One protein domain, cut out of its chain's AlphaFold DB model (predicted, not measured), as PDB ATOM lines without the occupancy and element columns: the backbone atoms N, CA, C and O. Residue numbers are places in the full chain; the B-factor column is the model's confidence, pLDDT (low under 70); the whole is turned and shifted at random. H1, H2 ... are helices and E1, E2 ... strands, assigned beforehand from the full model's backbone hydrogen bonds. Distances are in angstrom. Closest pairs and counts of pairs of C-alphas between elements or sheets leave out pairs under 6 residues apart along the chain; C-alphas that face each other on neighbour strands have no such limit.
ATOM      1  N   PRO A  30     -19.187  -5.509   7.031       89.12
ATOM      2  CA  PRO A  30     -19.034  -6.824   7.635       89.12
ATOM      3  C   PRO A  30     -17.883  -6.832   8.637       89.12
ATOM      4  O   PRO A  30     -16.790  -6.354   8.318       89.12
ATOM      5  N   HIS A  31     -18.130  -7.404   9.816       92.00
ATOM      6  CA  HIS A  31     -17.138  -7.548  10.886       92.00
ATOM      7  C   HIS A  31     -16.480  -6.219  11.299       92.00
ATOM      8  O   HIS A  31     -15.307  -6.193  11.666       92.00
ATOM      9  N   LEU A  32     -17.212  -5.096  11.220       94.31
ATOM     10  CA  LEU A  32     -16.651  -3.768  11.483       94.31
ATOM     11  C   LEU A  32     -15.935  -3.683  12.834       94.31
ATOM     12  O   LEU A  32     -14.844  -3.126  12.898       94.31
ATOM     13  N   ILE A  33     -16.525  -4.245  13.890       94.06
ATOM     14  CA  ILE A  33     -15.960  -4.201  15.244       94.06
ATOM     15  C   ILE A  33     -14.609  -4.912  15.299       94.06
ATOM     16  O   ILE A  33     -13.629  -4.311  15.725       94.06
ATOM     17  N   GLU A  34     -14.520  -6.132  14.772       94.31
ATOM     18  CA  GLU A  34     -13.263  -6.888  14.706       94.31
ATOM     19  C   GLU A  34     -12.199  -6.124  13.899       94.31
ATOM     20  O   GLU A  34     -11.037  -6.031  14.295       94.31
ATOM     21  N   VAL A  35     -12.595  -5.520  12.773       94.12
ATOM     22  CA  VAL A  35     -11.690  -4.715  11.942       94.12
ATOM     23  C   VAL A  35     -11.196  -3.475  12.694       94.12
ATOM     24  O   VAL A  35     -10.018  -3.127  12.585       94.12
ATOM     25  N   LEU A  36     -12.068  -2.810  13.454       95.25
ATOM     26  CA  LEU A  36     -11.719  -1.641  14.257       95.25
ATOM     27  C   LEU A  36     -10.768  -2.010  15.400       95.25
ATOM     28  O   LEU A  36      -9.750  -1.337  15.562       95.25
ATOM     29  N   GLU A  37     -11.045  -3.100  16.115       93.44
ATOM     30  CA  GLU A  37     -10.190  -3.641  17.176       93.44
ATOM     31  C   GLU A  37      -8.785  -3.972  16.649       93.44
ATOM     32  O   GLU A  37      -7.793  -3.527  17.222       93.44
ATOM     33  N   VAL A  38      -8.678  -4.651  15.500       94.62
ATOM     34  CA  VAL A  38      -7.380  -4.955  14.862       94.62
ATOM     35  C   VAL A  38      -6.665  -3.692  14.372       94.62
ATOM     36  O   VAL A  38      -5.438  -3.617  14.403       94.62
ATOM     37  N   SER A  39      -7.414  -2.688  13.907       92.62
ATOM     38  CA  SER A  39      -6.837  -1.440  13.396       92.62
ATOM     39  C   SER A  39      -6.291  -0.510  14.484       92.62
ATOM     40  O   SER A  39      -5.593   0.443  14.146       92.62
ATOM     41  N   ASN A  40      -6.619  -0.758  15.761       93.44
ATOM     42  CA  ASN A  40      -6.371   0.143  16.893       93.44
ATOM     43  C   ASN A  40      -6.906   1.574  16.696       93.44
ATOM     44  O   ASN A  40      -6.501   2.497  17.406       93.44
ATOM     45  N   LEU A  41      -7.832   1.780  15.755       96.00
ATOM     46  CA  LEU A  41      -8.476   3.072  15.581       96.00
ATOM     47  C   LEU A  41      -9.433   3.318  16.739       96.00
ATOM     48  O   LEU A  41     -10.254   2.466  17.096       96.00
ATOM     49  N   ARG A  42      -9.366   4.525  17.299       97.00
ATOM     50  CA  ARG A  42     -10.314   4.957  18.320       97.00
ATOM     51  C   ARG A  42     -11.729   4.922  17.751       97.00
ATOM     52  O   ARG A  42     -11.988   5.554  16.729       97.00
ATOM     53  N   HIS A  43     -12.646   4.243  18.429       96.69
ATOM     54  CA  HIS A  43     -14.033   4.155  18.002       96.69
ATOM     55  C   HIS A  43     -14.984   4.088  19.194       96.69
ATOM     56  O   HIS A  43     -14.625   3.575  20.246       96.69
ATOM     57  N   GLU A  44     -16.190   4.619  19.020       95.00
ATOM     58  CA  GLU A  44     -17.250   4.581  20.027       95.00
ATOM     59  C   GLU A  44     -18.618   4.483  19.355       95.00
ATOM     60  O   GLU A  44     -18.888   5.146  18.350       95.00
ATOM     61  N   CYS A  45     -19.507   3.683  19.936       93.06
ATOM     62  CA  CYS A  45     -20.869   3.530  19.438       93.06
ATOM     63  C   CYS A  45     -21.703   4.792  19.702       93.06
ATOM     64  O   CYS A  45     -21.595   5.412  20.765       93.06
ATOM     65  N   LEU A  46     -22.553   5.179  18.746       91.19
ATOM     66  CA  LEU A  46     -23.430   6.351  18.864       91.19
ATOM     67  C   LEU A  46     -24.816   6.031  19.440       91.19
ATOM     68  O   LEU A  46     -25.563   6.957  19.762       91.19
ATOM     69  N   PHE A  47     -25.160   4.751  19.586       85.94
ATOM     70  CA  PHE A  47     -26.455   4.304  20.094       85.94
ATOM     71  C   PHE A  47     -26.276   3.398  21.305       85.94
ATOM     72  O   PHE A  47     -25.443   2.490  21.314       85.94
ATOM     73  N   LEU A  48     -27.102   3.641  22.314       78.81
ATOM     74  CA  LEU A  48     -27.311   2.721  23.421       78.81
ATOM     75  C   LEU A  48     -28.754   2.221  23.338       78.81
ATOM     76  O   LEU A  48     -29.621   2.965  22.878       78.81
ATOM     77  N   ASN A  49     -29.004   0.991  23.770       74.38
ATOM     78  CA  ASN A  49     -30.363   0.516  24.014       74.38
ATOM     79  C   ASN A  49     -30.949   1.175  25.283       74.38
ATOM     80  O   ASN A  49     -30.274   1.938  25.983       74.38
ATOM     81  N   ASP A  50     -32.200   0.845  25.601       71.00
ATOM     82  CA  ASP A  50     -32.923   1.402  26.755       71.00
ATOM     83  C   ASP A  50     -32.293   1.032  28.108       71.00
ATOM     84  O   ASP A  50     -32.513   1.714  29.111       71.00
ATOM     85  N   THR A  51     -31.472  -0.021  28.148       70.38
ATOM     86  CA  THR A  51     -30.702  -0.431  29.332       70.38
ATOM     87  C   THR A  51     -29.324   0.237  29.406       70.38
ATOM     88  O   THR A  51     -28.599   0.043  30.380       70.38
ATOM     89  N   GLY A  52     -28.968   1.078  28.427       68.00
ATOM     90  CA  GLY A  52     -27.698   1.801  28.368       68.00
ATOM     91  C   GLY A  52     -26.534   0.996  27.778       68.00
ATOM     92  O   GLY A  52     -25.393   1.454  27.823       68.00
ATOM     93  N   GLU A  53     -26.796  -0.178  27.211       76.31
ATOM     94  CA  GLU A  53     -25.805  -1.028  26.558       76.31
ATOM     95  C   GLU A  53     -25.609  -0.636  25.092       76.31
ATOM     96  O   GLU A  53     -26.530  -0.228  24.385       76.31
ATOM     97  N   SER A  54     -24.375  -0.766  24.618       76.50
ATOM     98  CA  SER A  54     -23.990  -0.393  23.260       76.50
ATOM     99  C   SER A  54     -24.521  -1.375  22.215       76.50
ATOM    100  O   SER A  54     -24.224  -2.566  22.273       76.50
ATOM    101  N   LEU A  55     -25.210  -0.860  21.192       82.44
ATOM    102  CA  LEU A  55     -25.687  -1.629  20.032       82.44
ATOM    103  C   LEU A  55     -24.630  -1.726  18.914       82.44
ATOM    104  O   LEU A  55     -24.957  -1.666  17.730       82.44
ATOM    105  N   LYS A  56     -23.348  -1.830  19.286       84.12
ATOM    106  CA  LYS A  56     -22.190  -1.651  18.388       84.12
ATOM    107  C   LYS A  56     -22.206  -2.501  17.111       84.12
ATOM    108  O   LYS A  56     -21.672  -2.059  16.105       84.12
ATOM    109  N   ASP A  57     -22.825  -3.677  17.128       85.06
ATOM    110  CA  ASP A  57     -22.810  -4.586  15.974       85.06
ATOM    111  C   ASP A  57     -23.746  -4.142  14.840       85.06
ATOM    112  O   ASP A  57     -23.597  -4.578  13.702       85.06
ATOM    113  N   VAL A  58     -24.708  -3.267  15.141       84.94
ATOM    114  CA  VAL A  58     -25.726  -2.805  14.181       84.94
ATOM    115  C   VAL A  58     -25.843  -1.286  14.115       84.94
ATOM    116  O   VAL A  58     -26.425  -0.755  13.175       84.94
ATOM    117  N   ALA A  59     -25.306  -0.575  15.104       89.06
ATOM    118  CA  ALA A  59     -25.424   0.865  15.201       89.06
ATOM    119  C   ALA A  59     -24.259   1.605  14.528       89.06
ATOM    120  O   ALA A  59     -23.134   1.107  14.478       89.06
ATOM    121  N   PRO A  60     -24.494   2.852  14.094       92.94
ATOM    122  CA  PRO A  60     -23.426   3.753  13.702       92.94
ATOM    123  C   PRO A  60     -22.366   3.950  14.798       92.94
ATOM    124  O   PRO A  60     -22.690   4.233  15.957       92.94
ATOM    125  N   LEU A  61     -21.091   3.876  14.414       95.12
ATOM    126  CA  LEU A  61     -19.937   4.174  15.264       95.12
ATOM    127  C   LEU A  61     -19.226   5.437  14.793       95.12
ATOM    128  O   LEU A  61     -18.996   5.623  13.600       95.12
ATOM    129  N   LEU A  62     -18.803   6.271  15.739       97.00
ATOM    130  CA  LEU A  62     -17.804   7.299  15.480       97.00
ATOM    131  C   LEU A  62     -16.421   6.653  15.495       97.00
ATOM    132  O   LEU A  62     -16.084   5.963  16.450       97.00
ATOM    133  N   VAL A  63     -15.612   6.921  14.475       97.75
ATOM    134  CA  VAL A  63     -14.273   6.357  14.294       97.75
ATOM    135  C   VAL A  63     -13.274   7.479  14.016       97.75
ATOM    136  O   VAL A  63     -13.527   8.359  13.193       97.75
ATOM    137  N   GLY A  64     -12.132   7.457  14.701       97.69
ATOM    138  CA  GLY A  64     -10.968   8.284  14.391       97.69
ATOM    139  C   GLY A  64     -10.267   7.761  13.145       97.69
ATOM    140  O   GLY A  64      -9.970   6.574  13.062       97.69
ATOM    141  N   ILE A  65     -10.017   8.634  12.174       96.44
ATOM    142  CA  ILE A  65      -9.400   8.253  10.905       96.44
ATOM    143  C   ILE A  65      -7.928   8.645  10.903       96.44
ATOM    144  O   ILE A  65      -7.577   9.811  11.078       96.44
ATOM    145  N   GLU A  66      -7.082   7.660  10.620       95.38
ATOM    146  CA  GLU A  66      -5.643   7.835  10.440       95.38
ATOM    147  C   GLU A  66      -5.237   7.438   9.022       95.38
ATOM    148  O   GLU A  66      -5.687   6.415   8.496       95.38
ATOM    149  N   ALA A  67      -4.370   8.229   8.392       91.12
ATOM    150  CA  ALA A  67      -4.001   8.046   6.988       91.12
ATOM    151  C   ALA A  67      -3.275   6.714   6.721       91.12
ATOM    152  O   ALA A  67      -3.382   6.155   5.631       91.12
ATOM    153  N   GLN A  68      -2.546   6.196   7.712       91.75
ATOM    154  CA  GLN A  68      -1.757   4.970   7.591       91.75
ATOM    155  C   GLN A  68      -2.566   3.695   7.885       91.75
ATOM    156  O   GLN A  68      -2.056   2.596   7.674       91.75
ATOM    157  N   SER A  69      -3.824   3.810   8.329       94.50
ATOM    158  CA  SER A  69      -4.647   2.640   8.646       94.50
ATOM    159  C   SER A  69      -5.107   1.898   7.387       94.50
ATOM    160  O   SER A  69      -5.596   2.485   6.415       94.50
ATOM    161  N   GLY A  70      -5.010   0.565   7.428       94.25
ATOM    162  CA  GLY A  70      -5.538  -0.309   6.381       94.25
ATOM    163  C   GLY A  70      -7.054  -0.175   6.210       94.25
ATOM    164  O   GLY A  70      -7.543  -0.242   5.082       94.25
ATOM    165  N   LEU A  71      -7.793   0.091   7.297       94.75
ATOM    166  CA  LEU A  71      -9.227   0.376   7.218       94.75
ATOM    167  C   LEU A  71      -9.482   1.671   6.443       94.75
ATOM    168  O   LEU A  71     -10.300   1.665   5.528       94.75
ATOM    169  N   THR A  72      -8.742   2.746   6.734       95.06
ATOM    170  CA  THR A  72      -8.859   4.017   5.999       95.06
ATOM    171  C   THR A  72      -8.669   3.804   4.502       95.06
ATOM    172  O   THR A  72      -9.490   4.247   3.705       95.06
ATOM    173  N   ARG A  73      -7.639   3.049   4.098       95.12
ATOM    174  CA  ARG A  73      -7.431   2.720   2.682       95.12
ATOM    175  C   ARG A  73      -8.645   2.014   2.074       95.12
ATOM    176  O   ARG A  73      -9.097   2.410   1.004       95.12
ATOM    177  N   ARG A  74      -9.178   0.991   2.747       95.25
ATOM    178  CA  ARG A  74     -10.347   0.226   2.278       95.25
ATOM    179  C   ARG A  74     -11.596   1.096   2.157       95.25
ATOM    180  O   ARG A  74     -12.309   0.968   1.165       95.25
ATOM    181  N   LEU A  75     -11.826   1.998   3.116       95.44
ATOM    182  CA  LEU A  75     -12.934   2.960   3.088       95.44
ATOM    183  C   LEU A  75     -12.919   3.808   1.817       95.44
ATOM    184  O   LEU A  75     -13.975   4.003   1.236       95.44
ATOM    185  N   PHE A  76     -11.743   4.213   1.335       95.00
ATOM    186  CA  PHE A  76     -11.580   4.997   0.102       95.00
ATOM    187  C   PHE A  76     -11.216   4.158  -1.137       95.00
ATOM    188  O   PHE A  76     -10.712   4.688  -2.125       95.00
ATOM    189  N   THR A  77     -11.458   2.845  -1.102       95.31
ATOM    190  CA  THR A  77     -11.227   1.936  -2.235       95.31
ATOM    191  C   THR A  77     -12.559   1.432  -2.797       95.31
ATOM    192  O   THR A  77     -13.438   1.008  -2.042       95.31
ATOM    193  N   GLY A  78     -12.710   1.487  -4.125       93.62
ATOM    194  CA  GLY A  78     -13.895   1.020  -4.860       93.62
ATOM    195  C   GLY A  78     -14.043  -0.506  -4.899       93.62
ATOM    196  O   GLY A  78     -13.200  -1.228  -4.378       93.62
ATOM    197  N   GLU A  79     -15.120  -0.992  -5.520       93.00
ATOM    198  CA  GLU A  79     -15.459  -2.427  -5.608       93.00
ATOM    199  C   GLU A  79     -14.365  -3.284  -6.266       93.00
ATOM    200  O   GLU A  79     -14.048  -4.360  -5.768       93.00
ATOM    201  N   GLU A  80     -13.722  -2.765  -7.313       92.88
ATOM    202  CA  GLU A  80     -12.634  -3.447  -8.035       92.88
ATOM    203  C   GLU A  80     -11.347  -3.608  -7.202       92.88
ATOM    204  O   GLU A  80     -10.424  -4.330  -7.580       92.88
ATOM    205  N   GLY A  81     -11.240  -2.900  -6.074       90.25
ATOM    206  CA  GLY A  81     -10.081  -2.969  -5.195       90.25
ATOM    207  C   GLY A  81     -10.262  -3.986  -4.072       90.25
ATOM    208  O   GLY A  81     -11.346  -4.149  -3.511       90.25
ATOM    209  N   LEU A  82      -9.167  -4.652  -3.690       87.69
ATOM    210  CA  LEU A  82      -9.188  -5.700  -2.670       87.69
ATOM    211  C   LEU A  82      -9.782  -5.196  -1.346       87.69
ATOM    212  O   LEU A  82      -9.190  -4.371  -0.647       87.69
ATOM    213  N   GLY A  83     -10.949  -5.736  -0.990       88.88
ATOM    214  CA  GLY A  83     -11.649  -5.392   0.245       88.88
ATOM    215  C   GLY A  83     -12.143  -3.943   0.304       88.88
ATOM    216  O   GLY A  83     -12.294  -3.426   1.416       88.88
ATOM    217  N   GLY A  84     -12.352  -3.298  -0.849       94.06
ATOM    218  CA  GLY A  84     -12.875  -1.940  -0.948       94.06
ATOM    219  C   GLY A  84     -14.276  -1.798  -0.353       94.06
ATOM    220  O   GLY A  84     -15.110  -2.697  -0.453       94.06
ATOM    221  N   LEU A  85     -14.519  -0.669   0.307       95.44
ATOM    222  CA  LEU A  85     -15.759  -0.376   1.031       95.44
ATOM    223  C   LEU A  85     -16.468   0.879   0.510       95.44
ATOM    224  O   LEU A  85     -17.580   1.161   0.952       95.44
ATOM    225  N   TRP A  86     -15.867   1.617  -0.430       95.06
ATOM    226  CA  TRP A  86     -16.422   2.884  -0.914       95.06
ATOM    227  C   TRP A  86     -17.817   2.709  -1.528       95.06
ATOM    228  O   TRP A  86     -18.739   3.451  -1.207       95.06
ATOM    229  N   HIS A  87     -17.996   1.655  -2.330       94.19
ATOM    230  CA  HIS A  87     -19.266   1.316  -2.985       94.19
ATOM    231  C   HIS A  87     -20.401   0.977  -2.004       94.19
ATOM    232  O   HIS A  87     -21.559   0.935  -2.401       94.19
ATOM    233  N   ARG A  88     -20.089   0.707  -0.729       94.38
ATOM    234  CA  ARG A  88     -21.094   0.353   0.282       94.38
ATOM    235  C   ARG A  88     -21.781   1.562   0.894       94.38
ATOM    236  O   ARG A  88     -22.713   1.371   1.671       94.38
ATOM    237  N   GLU A  89     -21.296   2.775   0.612       94.38
ATOM    238  CA  GLU A  89     -21.838   4.015   1.184       94.38
ATOM    239  C   GLU A  89     -21.983   3.894   2.712       94.38
ATOM    240  O   GLU A  89     -23.032   4.158   3.312       94.38
ATOM    241  N   CYS A  90     -20.926   3.358   3.328       93.88
ATOM    242  CA  CYS A  90     -20.955   2.863   4.698       93.88
ATOM    243  C   CYS A  90     -20.716   3.938   5.757       93.88
ATOM    244  O   CYS A  90     -20.688   3.617   6.940       93.88
ATOM    245  N   GLY A  91     -20.548   5.201   5.371       94.00
ATOM    246  CA  GLY A  91     -20.370   6.257   6.349       94.00
ATOM    247  C   GLY A  91     -20.225   7.651   5.775       94.00
ATOM    248  O   GLY A  91     -20.114   7.852   4.567       94.00
ATOM    249  N   ILE A  92     -20.205   8.613   6.691       95.00
ATOM    250  CA  ILE A  92     -19.908  10.019   6.417       95.00
ATOM    251  C   ILE A  92     -18.542  10.374   6.996       95.00
ATOM    252  O   ILE A  92     -18.161   9.868   8.049       95.00
ATOM    253  N   PHE A  93     -17.819  11.270   6.328       96.00
ATOM    254  CA  PHE A  93     -16.482  11.708   6.729       96.00
ATOM    255  C   PHE A  93     -16.493  13.196   7.046       96.00
ATOM    256  O   PHE A  93     -17.136  13.983   6.352       96.00
ATOM    257  N   LEU A  94     -15.764  13.591   8.084       94.75
ATOM    258  CA  LEU A  94     -15.676  14.982   8.498       94.75
ATOM    259  C   LEU A  94     -14.291  15.320   9.046       94.75
ATOM    260  O   LEU A  94     -13.599  14.476   9.619       94.75
ATOM    261  N   ARG A  95     -13.917  16.590   8.904       95.19
ATOM    262  CA  ARG A  95     -12.689  17.153   9.461       95.19
ATOM    263  C   ARG A  95     -13.028  18.392  10.280       95.19
ATOM    264  O   ARG A  95     -13.774  19.248   9.819       95.19
ATOM    265  N   THR A  96     -12.521  18.464  11.504       94.38
ATOM    266  CA  THR A  96     -12.904  19.491  12.485       94.38
ATOM    267  C   THR A  96     -11.798  19.699  13.515       94.38
ATOM    268  O   THR A  96     -10.947  18.832  13.689       94.38
ATOM    269  N   SER A  97     -11.804  20.832  14.214       94.81
ATOM    270  CA  SER A  97     -10.954  21.054  15.392       94.81
ATOM    271  C   SER A  97     -11.552  20.489  16.687       94.81
ATOM    272  O   SER A  97     -10.876  20.459  17.715       94.81
ATOM    273  N   ALA A  98     -12.810  20.037  16.659       94.94
ATOM    274  CA  ALA A  98     -13.460  19.413  17.807       94.94
ATOM    275  C   ALA A  98     -12.828  18.053  18.141       94.94
ATOM    276  O   ALA A  98     -12.531  17.270  17.242       94.94
ATOM    277  N   THR A  99     -12.666  17.759  19.432       95.69
ATOM    278  CA  THR A  99     -12.112  16.482  19.900       95.69
ATOM    279  C   THR A  99     -13.081  15.324  19.671       95.69
ATOM    280  O   THR A  99     -14.277  15.512  19.427       95.69
ATOM    281  N   PHE A 100     -12.580  14.096  19.822       95.88
ATOM    282  CA  PHE A 100     -13.382  12.890  19.635       95.88
ATOM    283  C   PHE A 100     -14.575  12.860  20.602       95.88
ATOM    284  O   PHE A 100     -15.693  12.559  20.202       95.88
ATOM    285  N   GLU A 101     -14.367  13.232  21.866       95.44
ATOM    286  CA  GLU A 101     -15.408  13.273  22.897       95.44
ATOM    287  C   GLU A 101     -16.471  14.327  22.585       95.44
ATOM    288  O   GLU A 101     -17.661  14.098  22.814       95.44
ATOM    289  N   GLN A 102     -16.059  15.485  22.058       95.06
ATOM    290  CA  GLN A 102     -16.989  16.525  21.624       95.06
ATOM    291  C   GLN A 102     -17.843  16.020  20.461       95.06
ATOM    292  O   GLN A 102     -19.070  16.104  20.528       95.06
ATOM    293  N   MET A 103     -17.214  15.424  19.446       94.75
ATOM    294  CA  MET A 103     -17.921  14.874  18.291       94.75
ATOM    295  C   MET A 103     -18.862  13.734  18.666       94.75
ATOM    296  O   MET A 103     -20.015  13.731  18.238       94.75
ATOM    297  N   TRP A 104     -18.417  12.814  19.520       93.31
ATOM    298  CA  TRP A 104     -19.247  11.725  20.023       93.31
ATOM    299  C   TRP A 104     -20.484  12.262  20.751       93.31
ATOM    300  O   TRP A 104     -21.608  11.861  20.453       93.31
ATOM    301  N   ARG A 105     -20.309  13.252  21.638       91.19
ATOM    302  CA  ARG A 105     -21.428  13.917  22.323       91.19
ATOM    303  C   ARG A 105     -22.372  14.637  21.364       91.19
ATOM    304  O   ARG A 105     -23.571  14.653  21.625       91.19
ATOM    305  N   TYR A 106     -21.859  15.266  20.308       91.56
ATOM    306  CA  TYR A 106     -22.693  15.945  19.317       91.56
ATOM    307  C   TYR A 106     -23.533  14.950  18.530       91.56
ATOM    308  O   TYR A 106     -24.751  15.092  18.506       91.56
ATOM    309  N   PHE A 107     -22.918  13.911  17.966       89.94
ATOM    310  CA  PHE A 107     -23.649  12.921  17.182       89.94
ATOM    311  C   PHE A 107     -24.696  12.176  18.007       89.94
ATOM    312  O   PHE A 107     -25.820  12.031  17.541       89.94
ATOM    313  N   ARG A 108     -24.397  11.841  19.268       85.81
ATOM    314  CA  ARG A 108     -25.371  11.213  20.174       85.81
ATOM    315  C   ARG A 108     -26.646  12.027  20.416       85.81
ATOM    316  O   ARG A 108     -27.665  11.452  20.785       85.81
ATOM    317  N   LYS A 109     -26.613  13.353  20.241       78.38
ATOM    318  CA  LYS A 109     -27.823  14.189  20.335       78.38
ATOM    319  C   LYS A 109     -28.711  14.061  19.101       78.38
ATOM    320  O   LYS A 109     -29.921  14.174  19.231       78.38
ATOM    321  N   PHE A 110     -28.114  13.843  17.933       67.25
ATOM    322  CA  PHE A 110     -28.830  13.729  16.662       67.25
ATOM    323  C   PHE A 110     -29.331  12.309  16.389       67.25
ATOM    324  O   PHE A 110     -30.235  12.133  15.583       67.25
ATOM    325  N   THR A 111     -28.756  11.308  17.058       59.94
ATOM    326  CA  THR A 111     -29.090   9.891  16.877       59.94
ATOM    327  C   THR A 111     -30.077   9.336  17.904       59.94
ATOM    328  O   THR A 111     -30.433   8.163  17.819       59.94
ATOM    329  N   ARG A 112     -30.562  10.139  18.863       56.94
ATOM    330  CA  ARG A 112     -31.710   9.722  19.681       56.94
ATOM    331  C   ARG A 112     -32.929   9.629  18.772       56.94
ATOM    332  O   ARG A 112     -33.449  10.647  18.328       56.94
TER     333      ARG A 112
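What this domain is: This is residues 30 to 112 of the 118 residues of the protein "DUF4123 domain-containing protein" of Paracoccus sp. S1E-3 (UniProt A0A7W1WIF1). What is the shape? The short hairpin E1 and E2 lies near the middle, H3 packs on it, E3 runs near E2, and H1 and H2 pair away from H3. What is printed? There are 83 residues, under half in named elements, a mixed class in the order H1, E1, E2, H2, E3, H3; the sheet, E1 then E2, is antiparallel. How large? It is compact, radius of gyration of the C-alphas 13.4 A, spanning 40 by 28 by 22 A.

How they stand to each other: Which helices meet? H1, residues 32 to 39, touches H2, residues 70 to 75, opposite ways at 37 degrees, only just a steep tilt; the closest C-alphas, Ser 39 and Leu 71, are 6.9 A apart. Which strands pair? E1, residues 43 to 45, and E2, residues 60 to 64, form an antiparallel hairpin; N 44 and O 62, 2.9 A apart, are within hydrogen-bond range. E3, residues 91 to 96, pairs with no named strand; it and E2 are near each other, with 6 C-alpha pairs within 10 A. And the last helix? H3, residues 100 to 110, comes closest to E2 at the C-alphas of Trp 104 and Leu 62, 6.5 A. Every O i to N i+4 pair is within hydrogen-bond range in H1 and H2, 5 of 7 in H3.

Where its parts are: Where does H1 begin? C-alpha 32 is at (-16.651, -3.768, 11.483). Where does H3 end? C-alpha 110 is at (-28.830, 13.729, 16.662); H3 is 15.8 A long, E3 16.4 A.

The domain as a whole: Which links are long? Those from E1 to E2 and H2 to E3. Is anything cut or unsure? The printed part has no cut; residues 52 and 110 to 112 are under 70 in pLDDT.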